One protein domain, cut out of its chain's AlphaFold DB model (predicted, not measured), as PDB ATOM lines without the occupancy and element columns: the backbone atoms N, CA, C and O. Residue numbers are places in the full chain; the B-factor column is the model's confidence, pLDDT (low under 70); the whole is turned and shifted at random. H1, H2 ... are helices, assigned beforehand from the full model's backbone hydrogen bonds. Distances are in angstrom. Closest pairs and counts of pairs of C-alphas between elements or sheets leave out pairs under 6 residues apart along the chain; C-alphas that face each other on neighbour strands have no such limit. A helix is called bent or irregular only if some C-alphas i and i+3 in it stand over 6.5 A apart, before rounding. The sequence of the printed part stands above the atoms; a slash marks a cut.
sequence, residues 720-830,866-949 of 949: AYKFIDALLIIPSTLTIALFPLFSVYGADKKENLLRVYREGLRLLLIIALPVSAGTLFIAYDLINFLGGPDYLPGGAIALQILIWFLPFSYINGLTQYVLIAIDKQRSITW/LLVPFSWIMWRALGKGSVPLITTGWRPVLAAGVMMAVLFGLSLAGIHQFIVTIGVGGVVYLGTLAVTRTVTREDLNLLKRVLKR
ATOM      1  N   ALA A 720      70.836  68.854  54.550       96.56
ATOM      2  CA  ALA A 720      69.676  68.574  55.394       96.56
ATOM      3  C   ALA A 720      69.258  69.803  56.219       96.56
ATOM      4  O   ALA A 720      68.071  70.133  56.306       96.56
ATOM      5  N   TYR A 721      70.229  70.549  56.756       94.50
ATOM      6  CA  TYR A 721      69.957  71.761  57.533       94.50
ATOM      7  C   TYR A 721      69.245  72.864  56.745       94.50
ATOM      8  O   TYR A 721      68.547  73.668  57.363       94.50
ATOM      9  N   LYS A 722      69.344  72.914  55.408       94.19
ATOM     10  CA  LYS A 722      68.611  73.920  54.612       94.19
ATOM     11  C   LYS A 722      67.096  73.802  54.789       94.19
ATOM     12  O   LYS A 722      66.414  74.824  54.857       94.19
ATOM     13  N   PHE A 723      66.578  72.578  54.908       94.38
ATOM     14  CA  PHE A 723      65.162  72.335  55.192       94.38
ATOM     15  C   PHE A 723      64.806  72.695  56.637       94.38
ATOM     16  O   PHE A 723      63.799  73.364  56.872       94.38
ATOM     17  N   ILE A 724      65.657  72.328  57.599       94.12
ATOM     18  CA  ILE A 724      65.459  72.670  59.017       94.12
ATOM     19  C   ILE A 724      65.403  74.191  59.209       94.12
ATOM     20  O   ILE A 724      64.449  74.711  59.788       94.12
ATOM     21  N   ASP A 725      66.369  74.923  58.652       90.44
ATOM     22  CA  ASP A 725      66.461  76.383  58.751       90.44
ATOM     23  C   ASP A 725      65.255  77.102  58.122       90.44
ATOM     24  O   ASP A 725      64.893  78.199  58.565       90.44
ATOM     25  N   ALA A 726      64.642  76.508  57.092       88.50
ATOM     26  CA  ALA A 726      63.417  77.013  56.481       88.50
ATOM     27  C   ALA A 726      62.194  76.780  57.384       88.50
ATOM     28  O   ALA A 726      61.348  77.662  57.511       88.50
ATOM     29  N   LEU A 727      62.119  75.631  58.061       91.81
ATOM     30  CA  LEU A 727      60.990  75.254  58.920       91.81
ATOM     31  C   LEU A 727      61.013  75.947  60.292       91.81
ATOM     32  O   LEU A 727      59.959  76.164  60.891       91.81
ATOM     33  N   LEU A 728      62.178  76.372  60.785       90.88
ATOM     34  CA  LEU A 728      62.308  77.103  62.058       90.88
ATOM     35  C   LEU A 728      61.679  78.514  62.049       90.88
ATOM     36  O   LEU A 728      61.529  79.145  63.103       90.88
ATOM     37  N   ILE A 729      61.229  79.017  60.895       86.31
ATOM     38  CA  ILE A 729      60.496  80.290  60.839       86.31
ATOM     39  C   ILE A 729      59.083  80.206  61.434       86.31
ATOM     40  O   ILE A 729      58.554  81.195  61.945       86.31
ATOM     41  N   ILE A 730      58.473  79.022  61.412       87.88
ATOM     42  CA  ILE A 730      57.121  78.788  61.929       87.88
ATOM     43  C   ILE A 730      57.044  79.052  63.447       87.88
ATOM     44  O   ILE A 730      56.249  79.907  63.857       87.88
ATOM     45  N   PRO A 731      57.864  78.408  64.306       88.75
ATOM     46  CA  PRO A 731      57.789  78.601  65.753       88.75
ATOM     47  C   PRO A 731      58.210  80.007  66.170       88.75
ATOM     48  O   PRO A 731      57.610  80.574  67.081       88.75
ATOM     49  N   SER A 732      59.195  80.605  65.495       84.56
ATOM     50  CA  SER A 732      59.627  81.975  65.791       84.56
ATOM     51  C   SER A 732      58.510  82.986  65.522       84.56
ATOM     52  O   SER A 732      58.225  83.820  66.382       84.56
ATOM     53  N   THR A 733      57.800  82.852  64.397       79.94
ATOM     54  CA  THR A 733      56.644  83.698  64.060       79.94
ATOM     55  C   THR A 733      55.532  83.582  65.100       79.94
ATOM     56  O   THR A 733      55.029  84.594  65.593       79.94
ATOM     57  N   LEU A 734      55.166  82.350  65.470       83.62
ATOM     58  CA  LEU A 734      54.121  82.122  66.467       83.62
ATOM     59  C   LEU A 734      54.525  82.684  67.831       83.62
ATOM     60  O   LEU A 734      53.726  83.333  68.504       83.62
ATOM     61  N   THR A 735      55.773  82.468  68.235       83.44
ATOM     62  CA  THR A 735      56.224  82.869  69.565       83.44
ATOM     63  C   THR A 735      56.327  84.383  69.701       83.44
ATOM     64  O   THR A 735      55.943  84.918  70.737       83.44
ATOM     65  N   ILE A 736      56.724  85.101  68.647       77.75
ATOM     66  CA  ILE A 736      56.666  86.572  68.613       77.75
ATOM     67  C   ILE A 736      55.229  87.071  68.832       77.75
ATOM     68  O   ILE A 736      55.024  88.040  69.563       77.75
ATOM     69  N   ALA A 737      54.232  86.406  68.243       77.56
ATOM     70  CA  ALA A 737      52.827  86.777  68.406       77.56
ATOM     71  C   ALA A 737      52.283  86.464  69.812       77.56
ATOM     72  O   ALA A 737      51.481  87.230  70.347       77.56
ATOM     73  N   LEU A 738      52.717  85.355  70.419       82.81
ATOM     74  CA  LEU A 738      52.249  84.916  71.739       82.81
ATOM     75  C   LEU A 738      53.011  85.556  72.907       82.81
ATOM     76  O   LEU A 738      52.460  85.660  74.003       82.81
ATOM     77  N   PHE A 739      54.245  86.019  72.696       81.50
ATOM     78  CA  PHE A 739      55.099  86.539  73.765       81.50
ATOM     79  C   PHE A 739      54.465  87.681  74.582       81.50
ATOM     80  O   PHE A 739      54.511  87.601  75.810       81.50
ATOM     81  N   PRO A 740      53.793  88.691  73.985       77.44
ATOM     82  CA  PRO A 740      53.103  89.720  74.765       77.44
ATOM     83  C   PRO A 740      52.024  89.152  75.695       77.44
ATOM     84  O   PRO A 740      51.859  89.643  76.809       77.44
ATOM     85  N   LEU A 741      51.309  88.103  75.269       80.25
ATOM     86  CA  LEU A 741      50.301  87.443  76.102       80.25
ATOM     87  C   LEU A 741      50.957  86.731  77.286       80.25
ATOM     88  O   LEU A 741      50.453  86.824  78.403       80.25
ATOM     89  N   PHE A 742      52.102  86.077  77.069       84.31
ATOM     90  CA  PHE A 742      52.866  85.462  78.156       84.31
ATOM     91  C   PHE A 742      53.316  86.498  79.190       84.31
ATOM     92  O   PHE A 742      53.117  86.285  80.385       84.31
ATOM     93  N   SER A 743      53.827  87.644  78.736       80.06
ATOM     94  CA  SER A 743      54.280  88.727  79.617       80.06
ATOM     95  C   SER A 743      53.141  89.407  80.385       80.06
ATOM     96  O   SER A 743      53.342  89.825  81.519       80.06
ATOM     97  N   VAL A 744      51.941  89.519  79.799       82.38
ATOM     98  CA  VAL A 744      50.768  90.121  80.469       82.38
ATOM     99  C   VAL A 744      50.162  89.188  81.514       82.38
ATOM    100  O   VAL A 744      49.706  89.655  82.559       82.38
ATOM    101  N   TYR A 745      50.091  87.885  81.231       82.00
ATOM    102  CA  TYR A 745      49.550  86.932  82.198       82.00
ATOM    103  C   TYR A 745      50.537  86.652  83.334       82.00
ATOM    104  O   TYR A 745      50.090  86.526  84.474       82.00
ATOM    105  N   GLY A 746      51.845  86.633  83.052       72.19
ATOM    106  CA  GLY A 746      52.892  86.483  84.064       72.19
ATOM    107  C   GLY A 746      52.685  85.276  84.990       72.19
ATOM    108  O   GLY A 746      51.879  84.382  84.722       72.19
ATOM    109  N   ALA A 747      53.409  85.244  86.109       67.25
ATOM    110  CA  ALA A 747      53.206  84.214  87.130       67.25
ATOM    111  C   ALA A 747      51.855  84.367  87.864       67.25
ATOM    112  O   ALA A 747      51.270  83.368  88.280       67.25
ATOM    113  N   ASP A 748      51.331  85.594  87.960       75.31
ATOM    114  CA  ASP A 748      50.146  85.930  88.763       75.31
ATOM    115  C   ASP A 748      48.824  85.435  88.153       75.31
ATOM    116  O   ASP A 748      47.856  85.199  88.875       75.31
ATOM    117  N   LYS A 749      48.756  85.241  86.826       83.38
ATOM    118  CA  LYS A 749      47.587  84.668  86.122       83.38
ATOM    119  C   LYS A 749      47.943  83.342  85.465       83.38
ATOM    120  O   LYS A 749      47.711  83.124  84.270       83.38
ATOM    121  N   LYS A 750      48.500  82.450  86.277       84.25
ATOM    122  CA  LYS A 750      48.999  81.125  85.912       84.25
ATOM    123  C   LYS A 750      48.067  80.316  85.003       84.25
ATOM    124  O   LYS A 750      48.530  79.774  84.000       84.25
ATOM    125  N   GLU A 751      46.775  80.221  85.303       87.25
ATOM    126  CA  GLU A 751      45.829  79.425  84.506       87.25
ATOM    127  C   GLU A 751      45.677  79.978  83.082       87.25
ATOM    128  O   GLU A 751      45.651  79.212  82.116       87.25
ATOM    129  N   ASN A 752      45.639  81.306  82.935       86.88
ATOM    130  CA  ASN A 752      45.573  81.956  81.626       86.88
ATOM    131  C   ASN A 752      46.878  81.765  80.850       86.88
ATOM    132  O   ASN A 752      46.838  81.433  79.665       86.88
ATOM    133  N   LEU A 753      48.025  81.898  81.526       88.12
ATOM    134  CA  LEU A 753      49.337  81.632  80.937       88.12
ATOM    135  C   LEU A 753      49.423  80.196  80.396       88.12
ATOM    136  O   LEU A 753      49.762  79.988  79.229       88.12
ATOM    137  N   LEU A 754      49.053  79.206  81.216       90.31
ATOM    138  CA  LEU A 754      49.055  77.792  80.832       90.31
ATOM    139  C   LEU A 754      48.053  77.486  79.717       90.31
ATOM    140  O   LEU A 754      48.326  76.625  78.881       90.31
ATOM    141  N   ARG A 755      46.912  78.184  79.669       88.75
ATOM    142  CA  ARG A 755      45.946  78.058  78.570       88.75
ATOM    143  C   ARG A 755      46.552  78.530  77.250       88.75
ATOM    144  O   ARG A 755      46.528  77.774  76.286       88.75
ATOM    145  N   VAL A 756      47.144  79.725  77.207       88.25
ATOM    146  CA  VAL A 756      47.793  80.235  75.982       88.25
ATOM    147  C   VAL A 756      48.959  79.338  75.566       88.25
ATOM    148  O   VAL A 756      49.097  79.019  74.387       88.25
ATOM    149  N   TYR A 757      49.763  78.874  76.528       91.38
ATOM    150  CA  TYR A 757      50.855  77.937  76.264       91.38
ATOM    151  C   TYR A 757      50.352  76.615  75.662       91.38
ATOM    152  O   TYR A 757      50.892  76.163  74.656       91.38
ATOM    153  N   ARG A 758      49.286  76.022  76.221       91.25
ATOM    154  CA  ARG A 758      48.648  74.799  75.700       91.25
ATOM    155  C   ARG A 758      48.179  74.958  74.262       91.25
ATOM    156  O   ARG A 758      48.425  74.069  73.453       91.25
ATOM    157  N   GLU A 759      47.528  76.074  73.954       88.06
ATOM    158  CA  GLU A 759      47.034  76.354  72.606       88.06
ATOM    159  C   GLU A 759      48.180  76.548  71.610       88.06
ATOM    160  O   GLU A 759      48.186  75.926  70.547       88.06
ATOM    161  N   GLY A 760      49.197  77.335  71.977       90.12
ATOM    162  CA  GLY A 760      50.397  77.509  71.157       90.12
ATOM    163  C   GLY A 760      51.118  76.183  70.905       90.12
ATOM    164  O   GLY A 760      51.449  75.863  69.764       90.12
ATOM    165  N   LEU A 761      51.292  75.374  71.952       93.06
ATOM    166  CA  LEU A 761      51.929  74.061  71.874       93.06
ATOM    167  C   LEU A 761      51.146  73.109  70.960       93.06
ATOM    168  O   LEU A 761      51.737  72.439  70.115       93.06
ATOM    169  N   ARG A 762      49.814  73.079  71.092       92.00
ATOM    170  CA  ARG A 762      48.925  72.275  70.243       92.00
ATOM    171  C   ARG A 762      49.107  72.622  68.766       92.00
ATOM    172  O   ARG A 762      49.290  71.718  67.956       92.00
ATOM    173  N   LEU A 763      49.089  73.912  68.426       90.75
ATOM    174  CA  LEU A 763      49.252  74.388  67.048       90.75
ATOM    175  C   LEU A 763      50.620  74.010  66.470       90.75
ATOM    176  O   LEU A 763      50.697  73.552  65.332       90.75
ATOM    177  N   LEU A 764      51.686  74.148  67.258       93.06
ATOM    178  CA  LEU A 764      53.032  73.769  66.833       93.06
ATOM    179  C   LEU A 764      53.161  72.265  66.583       93.06
ATOM    180  O   LEU A 764      53.741  71.873  65.573       93.06
ATOM    181  N   LEU A 765      52.592  71.421  67.448       94.56
ATOM    182  CA  LEU A 765      52.641  69.964  67.280       94.56
ATOM    183  C   LEU A 765      51.809  69.472  66.089       94.56
ATOM    184  O   LEU A 765      52.220  68.523  65.424       94.56
ATOM    185  N   ILE A 766      50.684  70.134  65.787       93.38
ATOM    186  CA  ILE A 766      49.884  69.867  64.578       93.38
ATOM    187  C   ILE A 766      50.701  70.096  63.296       93.38
ATOM    188  O   ILE A 766      50.415  69.492  62.269       93.38
ATOM    189  N   ILE A 767      51.723  70.952  63.338       93.75
ATOM    190  CA  ILE A 767      52.571  71.244  62.176       93.75
ATOM    191  C   ILE A 767      53.844  70.393  62.195       93.75
ATOM    192  O   ILE A 767      54.175  69.767  61.193       93.75
ATOM    193  N   ALA A 768      54.558  70.341  63.319       96.12
ATOM    194  CA  ALA A 768      55.871  69.703  63.389       96.12
ATOM    195  C   ALA A 768      55.815  68.193  63.128       96.12
ATOM    196  O   ALA A 768      56.618  67.671  62.363       96.12
ATOM    197  N   LEU A 769      54.854  67.491  63.735       96.19
ATOM    198  CA  LEU A 769      54.770  66.031  63.659       96.19
ATOM    199  C   LEU A 769      54.494  65.487  62.247       96.19
ATOM    200  O   LEU A 769      55.229  64.590  61.835       96.19
ATOM    201  N   PRO A 770      53.502  65.980  61.475       95.94
ATOM    202  CA  PRO A 770      53.311  65.507  60.106       95.94
ATOM    203  C   PRO A 770      54.469  65.910  59.192       95.94
ATOM    204  O   PRO A 770      54.822  65.148  58.299       95.94
ATOM    205  N   VAL A 771      55.097  67.069  59.418       96.38
ATOM    206  CA  VAL A 771      56.273  67.475  58.638       96.38
ATOM    207  C   VAL A 771      57.431  66.512  58.889       96.38
ATOM    208  O   VAL A 771      57.996  66.004  57.924       96.38
ATOM    209  N   SER A 772      57.744  66.182  60.146       97.31
ATOM    210  CA  SER A 772      58.786  65.199  60.474       97.31
ATOM    211  C   SER A 772      58.465  63.803  59.939       97.31
ATOM    212  O   SER A 772      59.291  63.206  59.252       97.31
ATOM    213  N   ALA A 773      57.250  63.303  60.185       96.25
ATOM    214  CA  ALA A 773      56.846  61.966  59.758       96.25
ATOM    215  C   ALA A 773      56.748  61.829  58.230       96.25
ATOM    216  O   ALA A 773      57.144  60.804  57.690       96.25
ATOM    217  N   GLY A 774      56.251  62.847  57.525       95.62
ATOM    218  CA  GLY A 774      56.165  62.848  56.064       95.62
ATOM    219  C   GLY A 774      57.541  62.953  55.410       95.62
ATOM    220  O   GLY A 774      57.844  62.187  54.498       95.62
ATOM    221  N   THR A 775      58.399  63.846  55.922       96.31
ATOM    222  CA  THR A 775      59.764  64.055  55.404       96.31
ATOM    223  C   THR A 775      60.590  62.775  55.425       96.31
ATOM    224  O   THR A 775      61.362  62.561  54.501       96.31
ATOM    225  N   LEU A 776      60.390  61.893  56.410       95.94
ATOM    226  CA  LEU A 776      61.056  60.588  56.468       95.94
ATOM    227  C   LEU A 776      60.949  59.805  55.144       95.94
ATOM    228  O   LEU A 776      61.933  59.221  54.694       95.94
ATOM    229  N   PHE A 777      59.778  59.837  54.502       95.12
ATOM    230  CA  PHE A 777      59.503  59.095  53.266       95.12
ATOM    231  C   PHE A 777      59.888  59.859  51.997       95.12
ATOM    232  O   PHE A 777      60.207  59.234  50.994       95.12
ATOM    233  N   ILE A 778      59.877  61.196  52.031       94.88
ATOM    234  CA  ILE A 778      60.165  62.044  50.856       94.88
ATOM    235  C   ILE A 778      61.566  62.679  50.881       94.88
ATOM    236  O   ILE A 778      61.900  63.470  50.004       94.88
ATOM    237  N   ALA A 779      62.401  62.373  51.880       96.25
ATOM    238  CA  ALA A 779      63.717  62.994  52.058       96.25
ATOM    239  C   ALA A 779      64.641  62.812  50.845       96.25
ATOM    240  O   ALA A 779      65.389  63.730  50.513       96.25
ATOM    241  N   TYR A 780      64.569  61.655  50.179       94.12
ATOM    242  CA  TYR A 780      65.336  61.383  48.964       94.12
ATOM    243  C   TYR A 780      64.985  62.380  47.854       94.12
ATOM    244  O   TYR A 780      65.869  63.058  47.332       94.12
ATOM    245  N   ASP A 781      63.691  62.556  47.568       89.62
ATOM    246  CA  ASP A 781      63.203  63.504  46.562       89.62
ATOM    247  C   ASP A 781      63.523  64.951  46.933       89.62
ATOM    248  O   ASP A 781      63.915  65.742  46.077       89.62
ATOM    249  N   LEU A 782      63.391  65.306  48.214       93.56
ATOM    250  CA  LEU A 782      63.685  66.652  48.704       93.56
ATOM    251  C   LEU A 782      65.163  67.014  48.523       93.56
ATOM    252  O   LEU A 782      65.472  68.095  48.019       93.56
ATOM    253  N   ILE A 783      66.078  66.120  48.897       95.44
ATOM    254  CA  ILE A 783      67.520  66.356  48.748       95.44
ATOM    255  C   ILE A 783      67.929  66.318  47.276       95.44
ATOM    256  O   ILE A 783      68.695  67.181  46.845       95.44
ATOM    257  N   ASN A 784      67.359  65.413  46.480       88.19
ATOM    258  CA  ASN A 784      67.579  65.389  45.037       88.19
ATOM    259  C   ASN A 784      67.086  66.681  44.360       88.19
ATOM    260  O   ASN A 784      67.758  67.254  43.504       88.19
ATOM    261  N   PHE A 785      65.925  67.197  44.770       86.38
ATOM    262  CA  PHE A 785      65.416  68.476  44.284       86.38
ATOM    263  C   PHE A 785      66.339  69.632  44.683       86.38
ATOM    264  O   PHE A 785      66.658  70.486  43.851       86.38
ATOM    265  N   LEU A 786      66.792  69.654  45.934       88.62
ATOM    266  CA  LEU A 786      67.608  70.735  46.471       88.62
ATOM    267  C   LEU A 786      69.030  70.733  45.886       88.62
ATOM    268  O   LEU A 786      69.420  71.698  45.233       88.62
ATOM    269  N   GLY A 787      69.796  69.668  46.127       83.69
ATOM    270  CA  GLY A 787      71.216  69.568  45.777       83.69
ATOM    271  C   GLY A 787      71.514  68.714  44.547       83.69
ATOM    272  O   GLY A 787      72.525  68.944  43.888       83.69
ATOM    273  N   GLY A 788      70.625  67.789  44.188       85.12
ATOM    274  CA  GLY A 788      70.835  66.835  43.097       85.12
ATOM    275  C   GLY A 788      71.371  65.473  43.560       85.12
ATOM    276  O   GLY A 788      71.527  65.246  44.762       85.12
ATOM    277  N   PRO A 789      71.661  64.573  42.604       80.50
ATOM    278  CA  PRO A 789      72.091  63.201  42.880       80.50
ATOM    279  C   PRO A 789      73.384  63.101  43.694       80.50
ATOM    280  O   PRO A 789      73.518  62.186  44.495       80.50
ATOM    281  N   ASP A 790      74.290  64.070  43.555       82.12
ATOM    282  CA  ASP A 790      75.599  64.104  44.228       82.12
ATOM    283  C   ASP A 790      75.487  64.150  45.765       82.12
ATOM    284  O   ASP A 790      76.445  63.867  46.479       82.12
ATOM    285  N   TYR A 791      74.312  64.510  46.292       90.31
ATOM    286  CA  TYR A 791      74.032  64.525  47.729       90.31
ATOM    287  C   TYR A 791      73.399  63.220  48.233       90.31
ATOM    288  O   TYR A 791      73.102  63.102  49.424       90.31
ATOM    289  N   LEU A 792      73.146  62.245  47.359       91.19
ATOM    290  CA  LEU A 792      72.433  61.015  47.690       91.19
ATOM    291  C   LEU A 792      73.393  59.821  47.817       91.19
ATOM    292  O   LEU A 792      74.395  59.757  47.114       91.19
ATOM    293  N   PRO A 793      73.092  58.860  48.711       93.00
ATOM    294  CA  PRO A 793      71.974  58.863  49.661       93.00
ATOM    295  C   PRO A 793      72.254  59.679  50.939       93.00
ATOM    296  O   PRO A 793      71.342  59.898  51.735       93.00
ATOM    297  N   GLY A 794      73.492  60.132  51.166       94.12
ATOM    298  CA  GLY A 794      73.928  60.627  52.476       94.12
ATOM    299  C   GLY A 794      73.154  61.835  53.016       94.12
ATOM    300  O   GLY A 794      72.740  61.835  54.175       94.12
ATOM    301  N   GLY A 795      72.874  62.838  52.183       96.19
ATOM    302  CA  GLY A 795      72.069  64.002  52.565       96.19
ATOM    303  C   GLY A 795      70.613  63.641  52.875       96.19
ATOM    304  O   GLY A 795      70.016  64.218  53.785       96.19
ATOM    305  N   ALA A 796      70.053  62.642  52.181       97.06
ATOM    306  CA  ALA A 796      68.715  62.128  52.471       97.06
ATOM    307  C   ALA A 796      68.673  61.429  53.832       97.06
ATOM    308  O   ALA A 796      67.797  61.741  54.636       97.06
ATOM    309  N   ILE A 797      69.656  60.577  54.134       98.12
ATOM    310  CA  ILE A 797      69.777  59.916  55.444       98.12
ATOM    311  C   ILE A 797      69.937  60.961  56.559       98.12
ATOM    312  O   ILE A 797      69.256  60.885  57.583       98.12
ATOM    313  N   ALA A 798      70.785  61.974  56.348       97.88
ATOM    314  CA  ALA A 798      70.950  63.075  57.293       97.88
ATOM    315  C   ALA A 798      69.611  63.779  57.571       97.88
ATOM    316  O   ALA A 798      69.253  63.981  58.729       97.88
ATOM    317  N   LEU A 799      68.833  64.094  56.528       98.19
ATOM    318  CA  LEU A 799      67.522  64.732  56.666       98.19
ATOM    319  C   LEU A 799      66.496  63.830  57.367       98.19
ATOM    320  O   LEU A 799      65.756  64.317  58.219       98.19
ATOM    321  N   GLN A 800      66.464  62.534  57.053       98.12
ATOM    322  CA  GLN A 800      65.564  61.558  57.684       98.12
ATOM    323  C   GLN A 800      65.763  61.470  59.196       98.12
ATOM    324  O   GLN A 800      64.787  61.381  59.942       98.12
ATOM    325  N   ILE A 801      67.017  61.517  59.649       98.25
ATOM    326  CA  ILE A 801      67.347  61.535  61.074       98.25
ATOM    327  C   ILE A 801      67.023  62.923  61.637       98.25
ATOM    328  O   ILE A 801      66.188  63.061  62.531       98.25
ATOM    329  N   LEU A 802      67.633  63.966  61.073       96.69
ATOM    330  CA  LEU A 802      67.618  65.320  61.619       96.69
ATOM    331  C   LEU A 802      66.213  65.933  61.691       96.69
ATOM    332  O   LEU A 802      65.959  66.734  62.584       96.69
ATOM    333  N   ILE A 803      65.263  65.564  60.823       97.56
ATOM    334  CA  ILE A 803      63.912  66.154  60.838       97.56
ATOM    335  C   ILE A 803      63.144  65.907  62.150       97.56
ATOM    336  O   ILE A 803      62.250  66.681  62.507       97.56
ATOM    337  N   TRP A 804      63.510  64.873  62.911       97.25
ATOM    338  CA  TRP A 804      62.941  64.581  64.231       97.25
ATOM    339  C   TRP A 804      63.359  65.572  65.319       97.25
ATOM    340  O   TRP A 804      62.766  65.584  66.393       97.25
ATOM    341  N   PHE A 805      64.312  66.458  65.033       95.38
ATOM    342  CA  PHE A 805      64.630  67.620  65.859       95.38
ATOM    343  C   PHE A 805      63.443  68.592  65.988       95.38
ATOM    344  O   PHE A 805      63.230  69.177  67.051       95.38
ATOM    345  N   LEU A 806      62.639  68.760  64.926       95.50
ATOM    346  CA  LEU A 806      61.630  69.827  64.845       95.50
ATOM    347  C   LEU A 806      60.573  69.801  65.961       95.50
ATOM    348  O   LEU A 806      60.354  70.858  66.558       95.50
ATOM    349  N   PRO A 807      59.915  68.668  66.290       95.81
ATOM    350  CA  PRO A 807      58.885  68.654  67.325       95.81
ATOM    351  C   PRO A 807      59.442  69.078  68.685       95.81
ATOM    352  O   PRO A 807      58.808  69.867  69.384       95.81
ATOM    353  N   PHE A 808      60.647  68.621  69.036       95.81
ATOM    354  CA  PHE A 808      61.293  68.978  70.298       95.81
ATOM    355  C   PHE A 808      61.732  70.439  70.319       95.81
ATOM    356  O   PHE A 808      61.430  71.146  71.280       95.81
ATOM    357  N   SER A 809      62.336  70.919  69.232       94.81
ATOM    358  CA  SER A 809      62.745  72.319  69.111       94.81
ATOM    359  C   SER A 809      61.551  73.278  69.203       94.81
ATOM    360  O   SER A 809      61.630  74.329  69.836       94.81
ATOM    361  N   TYR A 810      60.386  72.902  68.663       95.50
ATOM    362  CA  TYR A 810      59.165  73.708  68.770       95.50
ATOM    363  C   TYR A 810      58.635  73.756  70.212       95.50
ATOM    364  O   TYR A 810      58.228  74.824  70.682       95.50
ATOM    365  N   ILE A 811      58.665  72.624  70.930       94.56
ATOM    366  CA  ILE A 811      58.299  72.562  72.354       94.56
ATOM    367  C   ILE A 811      59.248  73.437  73.181       94.56
ATOM    368  O   ILE A 811      58.790  74.266  73.976       94.56
ATOM    369  N   ASN A 812      60.556  73.260  72.996       94.38
ATOM    370  CA  ASN A 812      61.583  73.972  73.749       94.38
ATOM    371  C   ASN A 812      61.564  75.463  73.451       94.38
ATOM    372  O   ASN A 812      61.558  76.255  74.392       94.38
ATOM    373  N   GLY A 813      61.443  75.837  72.177       92.69
ATOM    374  CA  GLY A 813      61.285  77.217  71.741       92.69
ATOM    375  C   GLY A 813      60.125  77.889  72.462       92.69
ATOM    376  O   GLY A 813      60.340  78.850  73.190       92.69
ATOM    377  N   LEU A 814      58.905  77.349  72.370       93.12
ATOM    378  CA  LEU A 814      57.748  77.954  73.039       93.12
ATOM    379  C   LEU A 814      57.915  78.016  74.569       93.12
ATOM    380  O   LEU A 814      57.600  79.027  75.200       93.12
ATOM    381  N   THR A 815      58.434  76.941  75.166       93.44
ATOM    382  CA  THR A 815      58.653  76.836  76.615       93.44
ATOM    383  C   THR A 815      59.662  77.862  77.115       93.44
ATOM    384  O   THR A 815      59.436  78.492  78.149       93.44
ATOM    385  N   GLN A 816      60.743  78.084  76.370       93.19
ATOM    386  CA  GLN A 816      61.772  79.060  76.704       93.19
ATOM    387  C   GLN A 816      61.175  80.462  76.872       93.19
ATOM    388  O   GLN A 816      61.506  81.152  77.834       93.19
ATOM    389  N   TYR A 817      60.251  80.875  76.002       90.25
ATOM    390  CA  TYR A 817      59.615  82.192  76.113       90.25
ATOM    391  C   TYR A 817      58.645  82.301  77.290       90.25
ATOM    392  O   TYR A 817      58.570  83.365  77.904       90.25
ATOM    393  N   VAL A 818      57.961  81.215  77.662       91.62
ATOM    394  CA  VAL A 818      57.185  81.182  78.913       91.62
ATOM    395  C   VAL A 818      58.112  81.346  80.112       91.62
ATOM    396  O   VAL A 818      57.841  82.177  80.971       91.62
ATOM    397  N   LEU A 819      59.232  80.616  80.152       91.56
ATOM    398  CA  LEU A 819      60.225  80.719  81.226       91.56
ATOM    399  C   LEU A 819      60.845  82.122  81.319       91.56
ATOM    400  O   LEU A 819      61.101  82.601  82.423       91.56
ATOM    401  N   ILE A 820      61.054  82.795  80.184       89.81
ATOM    402  CA  ILE A 820      61.480  84.199  80.149       89.81
ATOM    403  C   ILE A 820      60.402  85.110  80.748       89.81
ATOM    404  O   ILE A 820      60.750  86.000  81.518       89.81
ATOM    405  N   ALA A 821      59.124  84.884  80.432       87.12
ATOM    406  CA  ALA A 821      58.007  85.693  80.926       87.12
ATOM    407  C   ALA A 821      57.745  85.549  82.440       87.12
ATOM    408  O   ALA A 821      57.116  86.421  83.029       87.12
ATOM    409  N   ILE A 822      58.227  84.471  83.069       91.44
ATOM    410  CA  ILE A 822      58.160  84.248  84.527       91.44
ATOM    411  C   ILE A 822      59.528  84.411  85.220       91.44
ATOM    412  O   ILE A 822      59.772  83.828  86.279       91.44
ATOM    413  N   ASP A 823      60.443  85.157  84.591       89.38
ATOM    414  CA  ASP A 823      61.755  85.540  85.128       89.38
ATOM    415  C   ASP A 823      62.678  84.376  85.531       89.38
ATOM    416  O   ASP A 823      63.429  84.428  86.510       89.38
ATOM    417  N   LYS A 824      62.662  83.289  84.750       90.75
ATOM    418  CA  LYS A 824      63.563  82.133  84.920       90.75
ATOM    419  C   LYS A 824      64.739  82.126  83.943       90.75
ATOM    420  O   LYS A 824      65.308  81.065  83.685       90.75
ATOM    421  N   GLN A 825      65.168  83.290  83.441       89.56
ATOM    422  CA  GLN A 825      66.222  83.372  82.416       89.56
ATOM    423  C   GLN A 825      67.543  82.725  82.878       89.56
ATOM    424  O   GLN A 825      68.186  82.015  82.111       89.56
ATOM    425  N   ARG A 826      67.915  82.875  84.160       88.75
ATOM    426  CA  ARG A 826      69.139  82.265  84.719       88.75
ATOM    427  C   ARG A 826      69.117  80.733  84.686       88.75
ATOM    428  O   ARG A 826      70.149  80.110  84.455       88.75
ATOM    429  N   SER A 827      67.956  80.122  84.919       90.62
ATOM    430  CA  SER A 827      67.802  78.663  84.866       90.62
ATOM    431  C   SER A 827      67.881  78.143  83.431       90.62
ATOM    432  O   SER A 827      68.459  77.083  83.206       90.62
ATOM    433  N   ILE A 828      67.371  78.914  82.462       90.81
ATOM    434  CA  ILE A 828      67.511  78.616  81.029       90.81
ATOM    435  C   ILE A 828      68.991  78.586  80.643       90.81
ATOM    436  O   ILE A 828      69.438  77.616  80.040       90.81
ATOM    437  N   THR A 829      69.766  79.603  81.036       89.81
ATOM    438  CA  THR A 829      71.203  79.665  80.729       89.81
ATOM    439  C   THR A 829      71.948  78.436  81.249       89.81
ATOM    440  O   THR A 829      72.723  77.844  80.507       89.81
ATOM    441  N   TRP A 830      71.684  78.001  82.486       92.38
ATOM    442  CA  TRP A 830      72.318  76.795  83.029       92.38
ATOM    443  C   TRP A 830      71.924  75.520  82.281       92.38
ATOM    444  O   TRP A 830      72.794  74.695  82.009       92.38
ATOM    445  N   LEU A 866      67.563  69.561  76.632       94.62
ATOM    446  CA  LEU A 866      66.939  70.842  76.997       94.62
ATOM    447  C   LEU A 866      65.508  70.685  77.524       94.62
ATOM    448  O   LEU A 866      65.111  71.373  78.472       94.62
ATOM    449  N   LEU A 867      64.745  69.757  76.945       94.06
ATOM    450  CA  LEU A 867      63.342  69.535  77.280       94.06
ATOM    451  C   LEU A 867      63.160  69.135  78.744       94.06
ATOM    452  O   LEU A 867      62.221  69.603  79.395       94.06
ATOM    453  N   VAL A 868      64.058  68.305  79.278       93.25
ATOM    454  CA  VAL A 868      63.972  67.813  80.660       93.25
ATOM    455  C   VAL A 868      64.119  68.951  81.691       93.25
ATOM    456  O   VAL A 868      63.173  69.161  82.460       93.25
ATOM    457  N   PRO A 869      65.206  69.753  81.713       93.12
ATOM    458  CA  PRO A 869      65.330  70.920  82.580       93.12
ATOM    459  C   PRO A 869      64.219  71.943  82.368       93.12
ATOM    460  O   PRO A 869      63.673  72.443  83.348       93.12
ATOM    461  N   PHE A 870      63.844  72.253  81.123       93.81
ATOM    462  CA  PHE A 870      62.785  73.229  80.852       93.81
ATOM    463  C   PHE A 870      61.448  72.788  81.442       93.81
ATOM    464  O   PHE A 870      60.779  73.571  82.125       93.81
ATOM    465  N   SER A 871      61.096  71.517  81.255       91.81
ATOM    466  CA  SER A 871      59.881  70.939  81.824       91.81
ATOM    467  C   SER A 871      59.922  70.920  83.348       91.81
ATOM    468  O   SER A 871      58.931  71.256  83.997       91.81
ATOM    469  N   TRP A 872      61.075  70.596  83.932       92.38
ATOM    470  CA  TRP A 872      61.267  70.587  85.379       92.38
ATOM    471  C   TRP A 872      61.182  71.988  86.003       92.38
ATOM    472  O   TRP A 872      60.523  72.167  87.030       92.38
ATOM    473  N   ILE A 873      61.785  73.003  85.374       92.75
ATOM    474  CA  ILE A 873      61.690  74.402  85.818       92.75
ATOM    475  C   ILE A 873      60.237  74.868  85.740       92.75
ATOM    476  O   ILE A 873      59.730  75.470  86.691       92.75
ATOM    477  N   MET A 874      59.551  74.567  84.634       91.56
ATOM    478  CA  MET A 874      58.151  74.939  84.470       91.56
ATOM    479  C   MET A 874      57.269  74.246  85.514       91.56
ATOM    480  O   MET A 874      56.405  74.894  86.099       91.56
ATOM    481  N   TRP A 875      57.531  72.971  85.807       91.31
ATOM    482  CA  TRP A 875      56.839  72.229  86.858       91.31
ATOM    483  C   TRP A 875      57.032  72.873  88.236       91.31
ATOM    484  O   TRP A 875      56.069  73.031  88.988       91.31
ATOM    485  N   ARG A 876      58.257  73.294  88.569       91.25
ATOM    486  CA  ARG A 876      58.531  73.974  89.844       91.25
ATOM    487  C   ARG A 876      57.879  75.349  89.942       91.25
ATOM    488  O   ARG A 876      57.441  75.720  91.024       91.25
ATOM    489  N   ALA A 877      57.811  76.097  88.844       88.94
ATOM    490  CA  ALA A 877      57.253  77.447  88.853       88.94
ATOM    491  C   ALA A 877      55.718  77.474  88.729       88.94
ATOM    492  O   ALA A 877      55.065  78.304  89.353       88.94
ATOM    493  N   LEU A 878      55.136  76.565  87.942       87.94
ATOM    494  CA  LEU A 878      53.715  76.542  87.577       87.94
ATOM    495  C   LEU A 878      53.019  75.226  87.983       87.94
ATOM    496  O   LEU A 878      51.896  74.956  87.568       87.94
ATOM    497  N   GLY A 879      53.603  74.406  88.851       86.06
ATOM    498  CA  GLY A 879      52.969  73.194  89.387       86.06
ATOM    499  C   GLY A 879      52.826  72.029  88.395       86.06
ATOM    500  O   GLY A 879      53.195  72.109  87.223       86.06
ATOM    501  N   LYS A 880      52.332  70.885  88.895       79.50
ATOM    502  CA  LYS A 880      52.196  69.630  88.121       79.50
ATOM    503  C   LYS A 880      51.302  69.832  86.891       79.50
ATOM    504  O   LYS A 880      50.248  70.449  86.985       79.50
ATOM    505  N   GLY A 881      51.720  69.285  85.746       73.94
ATOM    506  CA  GLY A 881      50.971  69.383  84.485       73.94
ATOM    507  C   GLY A 881      51.109  70.726  83.757       73.94
ATOM    508  O   GLY A 881      50.298  71.035  82.877       73.94
ATOM    509  N   SER A 882      52.119  71.528  84.113       77.56
ATOM    510  CA  SER A 882      52.441  72.778  83.422       77.56
ATOM    511  C   SER A 882      52.881  72.542  81.973       77.56
ATOM    512  O   SER A 882      52.481  73.308  81.102       77.56
ATOM    513  N   VAL A 883      53.618  71.451  81.706       78.44
ATOM    514  CA  VAL A 883      53.901  70.946  80.352       78.44
ATOM    515  C   VAL A 883      52.942  69.797  80.027       78.44
ATOM    516  O   VAL A 883      53.147  68.668  80.474       78.44
ATOM    517  N   PRO A 884      51.880  70.032  79.251       78.75
ATOM    518  CA  PRO A 884      50.842  69.049  78.992       78.75
ATOM    519  C   PRO A 884      51.191  68.193  77.767       78.75
ATOM    520  O   PRO A 884      50.375  68.061  76.856       78.75
ATOM    521  N   LEU A 885      52.403  67.618  77.719       78.75
ATOM    522  CA  LEU A 885      52.867  66.840  76.554       78.75
ATOM    523  C   LEU A 885      51.886  65.720  76.205       78.75
ATOM    524  O   LEU A 885      51.494  65.576  75.053       78.75
ATOM    525  N   ILE A 886      51.429  64.981  77.216       79.94
ATOM    526  CA  ILE A 886      50.497  63.871  77.020       79.94
ATOM    527  C   ILE A 886      49.104  64.406  76.687       79.94
ATOM    528  O   ILE A 886      48.544  64.048  75.658       79.94
ATOM    529  N   THR A 887      48.543  65.301  77.506       81.44
ATOM    530  CA  THR A 887      47.143  65.737  77.357       81.44
ATOM    531  C   THR A 887      46.892  66.549  76.085       81.44
ATOM    532  O   THR A 887      45.805  66.461  75.519       81.44
ATOM    533  N   THR A 888      47.881  67.317  75.625       83.38
ATOM    534  CA  THR A 888      47.779  68.148  74.416       83.38
ATOM    535  C   THR A 888      48.358  67.451  73.183       83.38
ATOM    536  O   THR A 888      47.849  67.643  72.080       83.38
ATOM    537  N   GLY A 889      49.404  66.634  73.348       85.62
ATOM    538  CA  GLY A 889      50.156  66.043  72.238       85.62
ATOM    539  C   GLY A 889      49.636  64.699  71.735       85.62
ATOM    540  O   GLY A 889      49.919  64.356  70.590       85.62
ATOM    541  N   TRP A 890      48.842  63.949  72.512       91.31
ATOM    542  CA  TRP A 890      48.447  62.592  72.107       91.31
ATOM    543  C   TRP A 890      47.654  62.544  70.792       91.31
ATOM    544  O   TRP A 890      47.858  61.621  70.009       91.31
ATOM    545  N   ARG A 891      46.785  63.529  70.504       92.62
ATOM    546  CA  ARG A 891      45.992  63.525  69.258       92.62
ATOM    547  C   ARG A 891      46.838  63.847  68.021       92.62
ATOM    548  O   ARG A 891      46.756  63.079  67.065       92.62
ATOM    549  N   PRO A 892      47.675  64.909  68.011       92.88
ATOM    550  CA  PRO A 892      48.625  65.122  66.920       92.88
ATOM    551  C   PRO A 892      49.600  63.954  66.723       92.88
ATOM    552  O   PRO A 892      49.880  63.599  65.581       92.88
ATOM    553  N   VAL A 893      50.081  63.337  67.812       94.56
ATOM    554  CA  VAL A 893      50.969  62.161  67.755       94.56
ATOM    555  C   VAL A 893      50.251  60.964  67.144       94.56
ATOM    556  O   VAL A 893      50.799  60.339  66.243       94.56
ATOM    557  N   LEU A 894      49.012  60.682  67.557       95.00
ATOM    558  CA  LEU A 894      48.202  59.622  66.957       95.00
ATOM    559  C   LEU A 894      47.975  59.878  65.462       95.00
ATOM    560  O   LEU A 894      48.178  58.977  64.656       95.00
ATOM    561  N   ALA A 895      47.609  61.104  65.075       95.50
ATOM    562  CA  ALA A 895      47.404  61.457  63.671       95.50
ATOM    563  C   ALA A 895      48.680  61.295  62.830       95.50
ATOM    564  O   ALA A 895      48.623  60.756  61.725       95.50
ATOM    565  N   ALA A 896      49.834  61.710  63.356       96.19
ATOM    566  CA  ALA A 896      51.117  61.535  62.682       96.19
ATOM    567  C   ALA A 896      51.552  60.062  62.633       96.19
ATOM    568  O   ALA A 896      52.101  59.634  61.624       96.19
ATOM    569  N   GLY A 897      51.266  59.280  63.678       96.88
ATOM    570  CA  GLY A 897      51.528  57.841  63.720       96.88
ATOM    571  C   GLY A 897      50.681  57.061  62.714       96.88
ATOM    572  O   GLY A 897      51.216  56.232  61.986       96.88
ATOM    573  N   VAL A 898      49.385  57.375  62.600       96.94
ATOM    574  CA  VAL A 898      48.495  56.787  61.580       96.94
ATOM    575  C   VAL A 898      48.963  57.168  60.176       96.94
ATOM    576  O   VAL A 898      49.076  56.300  59.316       96.94
ATOM    577  N   MET A 899      49.300  58.443  59.951       97.25
ATOM    578  CA  MET A 899      49.880  58.888  58.682       97.25
ATOM    579  C   MET A 899      51.160  58.109  58.357       97.25
ATOM    580  O   MET A 899      51.275  57.559  57.268       97.25
ATOM    581  N   MET A 900      52.096  58.012  59.304       96.62
ATOM    582  CA  MET A 900      53.350  57.280  59.128       96.62
ATOM    583  C   MET A 900      53.116  55.800  58.816       96.62
ATOM    584  O   MET A 900      53.766  55.276  57.921       96.62
ATOM    585  N   ALA A 901      52.179  55.139  59.501       97.06
ATOM    586  CA  ALA A 901      51.845  53.740  59.245       97.06
ATOM    587  C   ALA A 901      51.296  53.532  57.825       97.06
ATOM    588  O   ALA A 901      51.695  52.589  57.144       97.06
ATOM    589  N   VAL A 902      50.428  54.434  57.346       96.62
ATOM    590  CA  VAL A 902      49.905  54.375  55.971       96.62
ATOM    591  C   VAL A 902      51.011  54.622  54.946       96.62
ATOM    592  O   VAL A 902      51.122  53.867  53.984       96.62
ATOM    593  N   LEU A 903      51.856  55.636  55.154       95.62
ATOM    594  CA  LEU A 903      52.977  55.923  54.252       95.62
ATOM    595  C   LEU A 903      54.009  54.789  54.236       95.62
ATOM    596  O   LEU A 903      54.538  54.454  53.180       95.62
ATOM    597  N   PHE A 904      54.242  54.146  55.379       95.94
ATOM    598  CA  PHE A 904      55.068  52.949  55.463       95.94
ATOM    599  C   PHE A 904      54.452  51.784  54.678       95.94
ATOM    600  O   PHE A 904      55.155  51.139  53.908       95.94
ATOM    601  N   GLY A 905      53.137  51.570  54.780       94.94
ATOM    602  CA  GLY A 905      52.421  50.590  53.957       94.94
ATOM    603  C   GLY A 905      52.533  50.865  52.452       94.94
ATOM    604  O   GLY A 905      52.790  49.939  51.686       94.94
ATOM    605  N   LEU A 906      52.420  52.129  52.022       92.94
ATOM    606  CA  LEU A 906      52.651  52.526  50.623       92.94
ATOM    607  C   LEU A 906      54.090  52.244  50.182       92.94
ATOM    608  O   LEU A 906      54.310  51.724  49.089       92.94
ATOM    609  N   SER A 907      55.058  52.544  51.049       91.19
ATOM    610  CA  SER A 907      56.470  52.270  50.798       91.19
ATOM    611  C   SER A 907      56.740  50.770  50.648       91.19
ATOM    612  O   SER A 907      57.509  50.385  49.773       91.19
ATOM    613  N   LEU A 908      56.112  49.914  51.461       92.25
ATOM    614  CA  LEU A 908      56.213  48.454  51.323       92.25
ATOM    615  C   LEU A 908      55.554  47.939  50.037       92.25
ATOM    616  O   LEU A 908      56.002  46.945  49.476       92.25
ATOM    617  N   ALA A 909      54.521  48.629  49.548       91.25
ATOM    618  CA  ALA A 909      53.881  48.339  48.267       91.25
ATOM    619  C   ALA A 909      54.680  48.854  47.047       91.25
ATOM    620  O   ALA A 909      54.189  48.770  45.923       91.25
ATOM    621  N   GLY A 910      55.881  49.415  47.248       88.31
ATOM    622  CA  GLY A 910      56.720  49.972  46.179       88.31
ATOM    623  C   GLY A 910      56.234  51.321  45.633       88.31
ATOM    624  O   GLY A 910      56.715  51.787  44.599       88.31
ATOM    625  N   ILE A 911      55.274  51.970  46.302       84.88
ATOM    626  CA  ILE A 911      54.724  53.261  45.881       84.88
ATOM    627  C   ILE A 911      55.550  54.377  46.525       84.88
ATOM    628  O   ILE A 911      55.275  54.817  47.640       84.88
ATOM    629  N   HIS A 912      56.553  54.858  45.790       82.81
ATOM    630  CA  HIS A 912      57.445  55.942  46.227       82.81
ATOM    631  C   HIS A 912      57.181  57.281  45.523       82.81
ATOM    632  O   HIS A 912      57.947  58.225  45.676       82.81
ATOM    633  N   GLN A 913      56.107  57.391  44.733       86.56
ATOM    634  CA  GLN A 913      55.820  58.609  43.973       86.56
ATOM    635  C   GLN A 913      55.574  59.803  44.905       86.56
ATOM    636  O   GLN A 913      54.568  59.852  45.613       86.56
ATOM    637  N   PHE A 914      56.454  60.805  44.831       85.12
ATOM    638  CA  PHE A 914      56.441  62.013  45.664       85.12
ATOM    639  C   PHE A 914      55.047  62.646  45.840       85.12
ATOM    640  O   PHE A 914      54.606  62.912  46.959       85.12
ATOM    641  N   ILE A 915      54.317  62.848  44.734       88.44
ATOM    642  CA  ILE A 915      52.987  63.484  44.735       88.44
ATOM    643  C   ILE A 915      51.956  62.621  45.473       88.44
ATOM    644  O   ILE A 915      51.136  63.148  46.226       88.44
ATOM    645  N   VAL A 916      52.010  61.299  45.290       89.38
ATOM    646  CA  VAL A 916      51.091  60.351  45.937       89.38
ATOM    647  C   VAL A 916      51.357  60.309  47.438       89.38
ATOM    648  O   VAL A 916      50.417  60.439  48.220       89.38
ATOM    649  N   THR A 917      52.623  60.218  47.849       89.75
ATOM    650  CA  THR A 917      53.029  60.207  49.263       89.75
ATOM    651  C   THR A 917      52.550  61.464  49.992       89.75
ATOM    652  O   THR A 917      51.963  61.371  51.071       89.75
ATOM    653  N   ILE A 918      52.715  62.647  49.388       90.94
ATOM    654  CA  ILE A 918      52.226  63.908  49.968       90.94
ATOM    655  C   ILE A 918      50.695  63.954  49.999       90.94
ATOM    656  O   ILE A 918      50.117  64.324  51.024       90.94
ATOM    657  N   GLY A 919      50.034  63.578  48.901       92.38
ATOM    658  CA  GLY A 919      48.576  63.604  48.796       92.38
ATOM    659  C   GLY A 919      47.903  62.685  49.816       92.38
ATOM    660  O   GLY A 919      47.066  63.137  50.600       92.38
ATOM    661  N   VAL A 920      48.311  61.414  49.858       94.12
ATOM    662  CA  VAL A 920      47.774  60.424  50.804       94.12
ATOM    663  C   VAL A 920      48.129  60.805  52.238       94.12
ATOM    664  O   VAL A 920      47.242  60.817  53.091       94.12
ATOM    665  N   GLY A 921      49.382  61.182  52.505       93.75
ATOM    666  CA  GLY A 921      49.812  61.608  53.836       93.75
ATOM    667  C   GLY A 921      48.979  62.779  54.363       93.75
ATOM    668  O   GLY A 921      48.445  62.715  55.472       93.75
ATOM    669  N   GLY A 922      48.776  63.812  53.540       93.12
ATOM    670  CA  GLY A 922      47.954  64.971  53.884       93.12
ATOM    671  C   GLY A 922      46.493  64.610  54.166       93.12
ATOM    672  O   GLY A 922      45.942  65.040  55.181       93.12
ATOM    673  N   VAL A 923      45.873  63.787  53.315       95.94
ATOM    674  CA  VAL A 923      44.478  63.346  53.498       95.94
ATOM    675  C   VAL A 923      44.320  62.516  54.772       95.94
ATOM    676  O   VAL A 923      43.422  62.792  55.568       95.94
ATOM    677  N   VAL A 924      45.202  61.541  55.007       96.31
ATOM    678  CA  VAL A 924      45.161  60.679  56.199       96.31
ATOM    679  C   VAL A 924      45.374  61.497  57.468       96.31
ATOM    680  O   VAL A 924      44.638  61.331  58.445       96.31
ATOM    681  N   TYR A 925      46.339  62.415  57.456       95.75
ATOM    682  CA  TYR A 925      46.627  63.262  58.605       95.75
ATOM    683  C   TYR A 925      45.453  64.188  58.940       95.75
ATOM    684  O   TYR A 925      44.963  64.186  60.073       95.75
ATOM    685  N   LEU A 926      44.942  64.933  57.953       93.12
ATOM    686  CA  LEU A 926      43.808  65.842  58.141       93.12
ATOM    687  C   LEU A 926      42.524  65.088  58.512       93.12
ATOM    688  O   LEU A 926      41.787  65.534  59.395       93.12
ATOM    689  N   GLY A 927      42.283  63.926  57.900       92.62
ATOM    690  CA  GLY A 927      41.172  63.040  58.242       92.62
ATOM    691  C   GLY A 927      41.251  62.565  59.692       92.62
ATOM    692  O   GLY A 927      40.283  62.696  60.443       92.62
ATOM    693  N   THR A 928      42.427  62.117  60.137       93.00
ATOM    694  CA  THR A 928      42.630  61.665  61.524       93.00
ATOM    695  C   THR A 928      42.496  62.819  62.519       93.00
ATOM    696  O   THR A 928      41.885  62.657  63.579       93.00
ATOM    697  N   LEU A 929      42.983  64.019  62.186       91.56
ATOM    698  CA  LEU A 929      42.777  65.215  63.012       91.56
ATOM    699  C   LEU A 929      41.296  65.601  63.135       91.56
ATOM    700  O   LEU A 929      40.864  66.021  64.216       91.56
ATOM    701  N   ALA A 930      40.523  65.452  62.057       89.00
ATOM    702  CA  ALA A 930      39.086  65.707  62.061       89.00
ATOM    703  C   ALA A 930      38.334  64.681  62.927       89.00
ATOM    704  O   ALA A 930      37.522  65.074  63.770       89.00
ATOM    705  N   VAL A 931      38.658  63.389  62.791       91.25
ATOM    706  CA  VAL A 931      38.066  62.296  63.587       91.25
ATOM    707  C   VAL A 931      38.382  62.458  65.075       91.25
ATOM    708  O   VAL A 931      37.489  62.383  65.918       91.25
ATOM    709  N   THR A 932      39.633  62.777  65.409       89.56
ATOM    710  CA  THR A 932      40.076  63.012  66.798       89.56
ATOM    711  C   THR A 932      39.587  64.344  67.380       89.56
ATOM    712  O   THR A 932      39.845  64.635  68.553       89.56
ATOM    713  N   ARG A 933      38.881  65.172  66.587       85.69
ATOM    714  CA  ARG A 933      38.423  66.528  66.946       85.69
ATOM    715  C   ARG A 933      39.552  67.374  67.537       85.69
ATOM    716  O   ARG A 933      39.376  68.079  68.535       85.69
ATOM    717  N   THR A 934      40.744  67.251  66.956       81.31
ATOM    718  CA  THR A 934      41.929  67.998  67.395       81.31
ATOM    719  C   THR A 934      41.795  69.476  67.056       81.31
ATOM    720  O   THR A 934      42.097  70.324  67.895       81.31
ATOM    721  N   VAL A 935      41.269  69.772  65.864       76.25
ATOM    722  CA  VAL A 935      40.847  71.115  65.457       76.25
ATOM    723  C   VAL A 935      39.384  71.291  65.857       76.25
ATOM    724  O   VAL A 935      38.514  70.532  65.419       76.25
ATOM    725  N   THR A 936      39.100  72.260  66.720       76.44
ATOM    726  CA  THR A 936      37.738  72.497  67.206       76.44
ATOM    727  C   THR A 936      36.916  73.293  66.187       76.44
ATOM    728  O   THR A 936      37.445  73.972  65.306       76.44
ATOM    729  N   ARG A 937      35.581  73.253  66.311       73.62
ATOM    730  CA  ARG A 937      34.701  74.107  65.491       73.62
ATOM    731  C   ARG A 937      34.974  75.596  65.719       73.62
ATOM    732  O   ARG A 937      34.803  76.389  64.797       73.62
ATOM    733  N   GLU A 938      35.410  75.971  66.918       72.75
ATOM    734  CA  GLU A 938      35.809  77.341  67.241       72.75
ATOM    735  C   GLU A 938      37.052  77.762  66.455       72.75
ATOM    736  O   GLU A 938      37.039  78.842  65.863       72.75
ATOM    737  N   ASP A 939      38.055  76.883  66.357       74.19
ATOM    738  CA  ASP A 939      39.273  77.111  65.568       74.19
ATOM    739  C   ASP A 939      38.933  77.333  64.081       74.19
ATOM    740  O   ASP A 939      39.393  78.294  63.460       74.19
ATOM    741  N   LEU A 940      38.040  76.510  63.518       72.69
ATOM    742  CA  LEU A 940      37.571  76.660  62.131       72.69
ATOM    743  C   LEU A 940      36.766  77.950  61.919       72.69
ATOM    744  O   LEU A 940      36.891  78.603  60.881       72.69
ATOM    745  N   ASN A 941      35.946  78.344  62.893       72.69
ATOM    746  CA  ASN A 941      35.178  79.587  62.837       72.69
ATOM    747  C   ASN A 941      36.065  80.829  63.008       72.69
ATOM    748  O   ASN A 941      35.757  81.890  62.459       72.69
ATOM    749  N   LEU A 942      37.165  80.725  63.755       68.31
ATOM    750  CA  LEU A 942      38.217  81.739  63.820       68.31
ATOM    751  C   LEU A 942      38.939  81.859  62.476       68.31
ATOM    752  O   LEU A 942      39.012  82.965  61.941       68.31
ATOM    753  N   LEU A 943      39.361  80.742  61.879       67.06
ATOM    754  CA  LEU A 943      40.013  80.732  60.566       67.06
ATOM    755  C   LEU A 943      39.114  81.351  59.483       67.06
ATOM    756  O   LEU A 943      39.553  82.219  58.730       67.06
ATOM    757  N   LYS A 944      37.822  80.991  59.456       66.69
ATOM    758  CA  LYS A 944      36.830  81.589  58.544       66.69
ATOM    759  C   LYS A 944      36.651  83.093  58.757       66.69
ATOM    760  O   LYS A 944      36.419  83.811  57.790       66.69
ATOM    761  N   ARG A 945      36.732  83.581  60.001       62.38
ATOM    762  CA  ARG A 945      36.649  85.020  60.309       62.38
ATOM    763  C   ARG A 945      37.892  85.782  59.860       62.38
ATOM    764  O   ARG A 945      37.751  86.926  59.442       62.38
ATOM    765  N   VAL A 946      39.067  85.159  59.933       54.09
ATOM    766  CA  VAL A 946      40.320  85.737  59.431       54.09
ATOM    767  C   VAL A 946      40.334  85.758  57.903       54.09
ATOM    768  O   VAL A 946      40.638  86.794  57.343       54.09
ATOM    769  N   LEU A 947      39.934  84.673  57.231       50.56
ATOM    770  CA  LEU A 947      39.914  84.586  55.760       50.56
ATOM    771  C   LEU A 947      38.839  85.459  55.086       50.56
ATOM    772  O   LEU A 947      38.938  85.737  53.897       50.56
ATOM    773  N   LYS A 948      37.787  85.852  55.817       52.47
ATOM    774  CA  LYS A 948      36.742  86.772  55.327       52.47
ATOM    775  C   LYS A 948      37.097  88.256  55.492       52.47
ATOM    776  O   LYS A 948      36.342  89.091  54.996       52.47
ATOM    777  N   ARG A 949      38.158  88.583  56.230       41.62
ATOM    778  CA  ARG A 949      38.690  89.945  56.381       41.62
ATOM    779  C   ARG A 949      39.885  90.129  55.464       41.62
ATOM    780  O   ARG A 949      40.062  91.280  55.014       41.62
TER     781      ARG A 949
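This is residues 720 to 830 and 866 to 949 of the 949 residues of the protein "Polysacc_synt_C domain-containing protein" of Chloroflexi bacterium 54-19 (UniProt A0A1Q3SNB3). You are looking at a long helical bundle built round one helix: H3 runs through the middle, with H2 and H5 packed on one side of it and H8 and H9 on the other. H1 and H4 pack together near the last residues of H3, H6 and H7 pack on H5 toward the opposite end, and residues 936 to 949, with H10, stick out from the body. The 195 printed residues hold ten named helices, H1 to H10 in order along the chain, and no named strand; the class is all helix. The whole is compact, with a radius of gyration of the C-alphas of 18.4 A, and spans 56 by 40 by 34 A.

Find C-alpha 720 at (69.676, 68.574, 55.394); there H1 begins and runs to residue 727. H2 follows at residues 729 to 745, 24.9 A long, with a kink of 41 degrees near residue 738. H3, the longest helix, takes residues 750 to 786 and covers 44.8 A from C-alpha 750 at (48.999, 81.125, 85.912), with a kink of 83 degrees near residue 778. Next come H4 at residues 794 to 802, H5 at residues 805 to 821, 24.4 A long, and H6 at residues 825 to 830. Past the cut, read H7 at residues 866 to 878, then H8 at residues 885 to 908, 31.4 A long, with a kink of 39 degrees near residue 892. H9 spans residues 914 to 931, 25.7 A, and H10 residues 937 to 947, ending at C-alpha 947 at (39.914, 84.586, 55.760). Three helices are irregular: C-alphas 737 and 740 in H2 are 7.0 A apart, 777 and 780 in H3 are 7.6 A apart, and 888 and 891 in H8 are 7.2 A apart.

Start at H3, the hub, which touches five helices. H2, H3, H5, H8 and H9 form an up and down bundle, each running against the one before it. H2 and H3 are a hairpin at a shallow tilt of 5 degrees; H3 touches H2 with residues 752 to 764 alone, and their closest C-alphas, Tyr 745 and Leu 753, are 5.5 A apart. With residues 757 to 772 alone H3 touches H5, closest at C-alphas 768 and 807, 5.1 A. H8 touches H3 and runs the same way at 16 degrees, a shallow tilt; the closest C-alphas are Pro 770 and Ala 896, 5.2 A. H8 and H9 are a hairpin at a steep tilt of 36 degrees, only just past shallow, closest at C-alphas 895 and 928, 5.2 A. H1 touches H4 at a steep tilt of 45 degrees, with C-alphas 720 and 799 closest at 4.6 A. H7 touches H5, closest at C-alphas 812 and 867, 5.9 A, while H6 only just touches H5, with 3 pairs of C-alphas within 8 A, the closest being 819 and 825 at 6.7 A. H9 and H10 are apart. Every O i to N i+4 pair is within hydrogen-bond range in H4, H5, H6, H7, H9 and H10; the counts are 3 of 4 in H1, 11 of 13 in H2, 29 of 33 in H3 and 18 of 20 in H8.

The two C-alphas farthest apart, Asp 748 and Gly 910, are 56.1 A from each other. Residues 831 to 865 are not printed, and C-alphas 830 and 866 stand 10.0 A apart across that cut. Of the links that are printed whole, none is long. Mean pLDDT of the printed part is 88.4; look for values under 70 at residue 747 and residues 942 to 949.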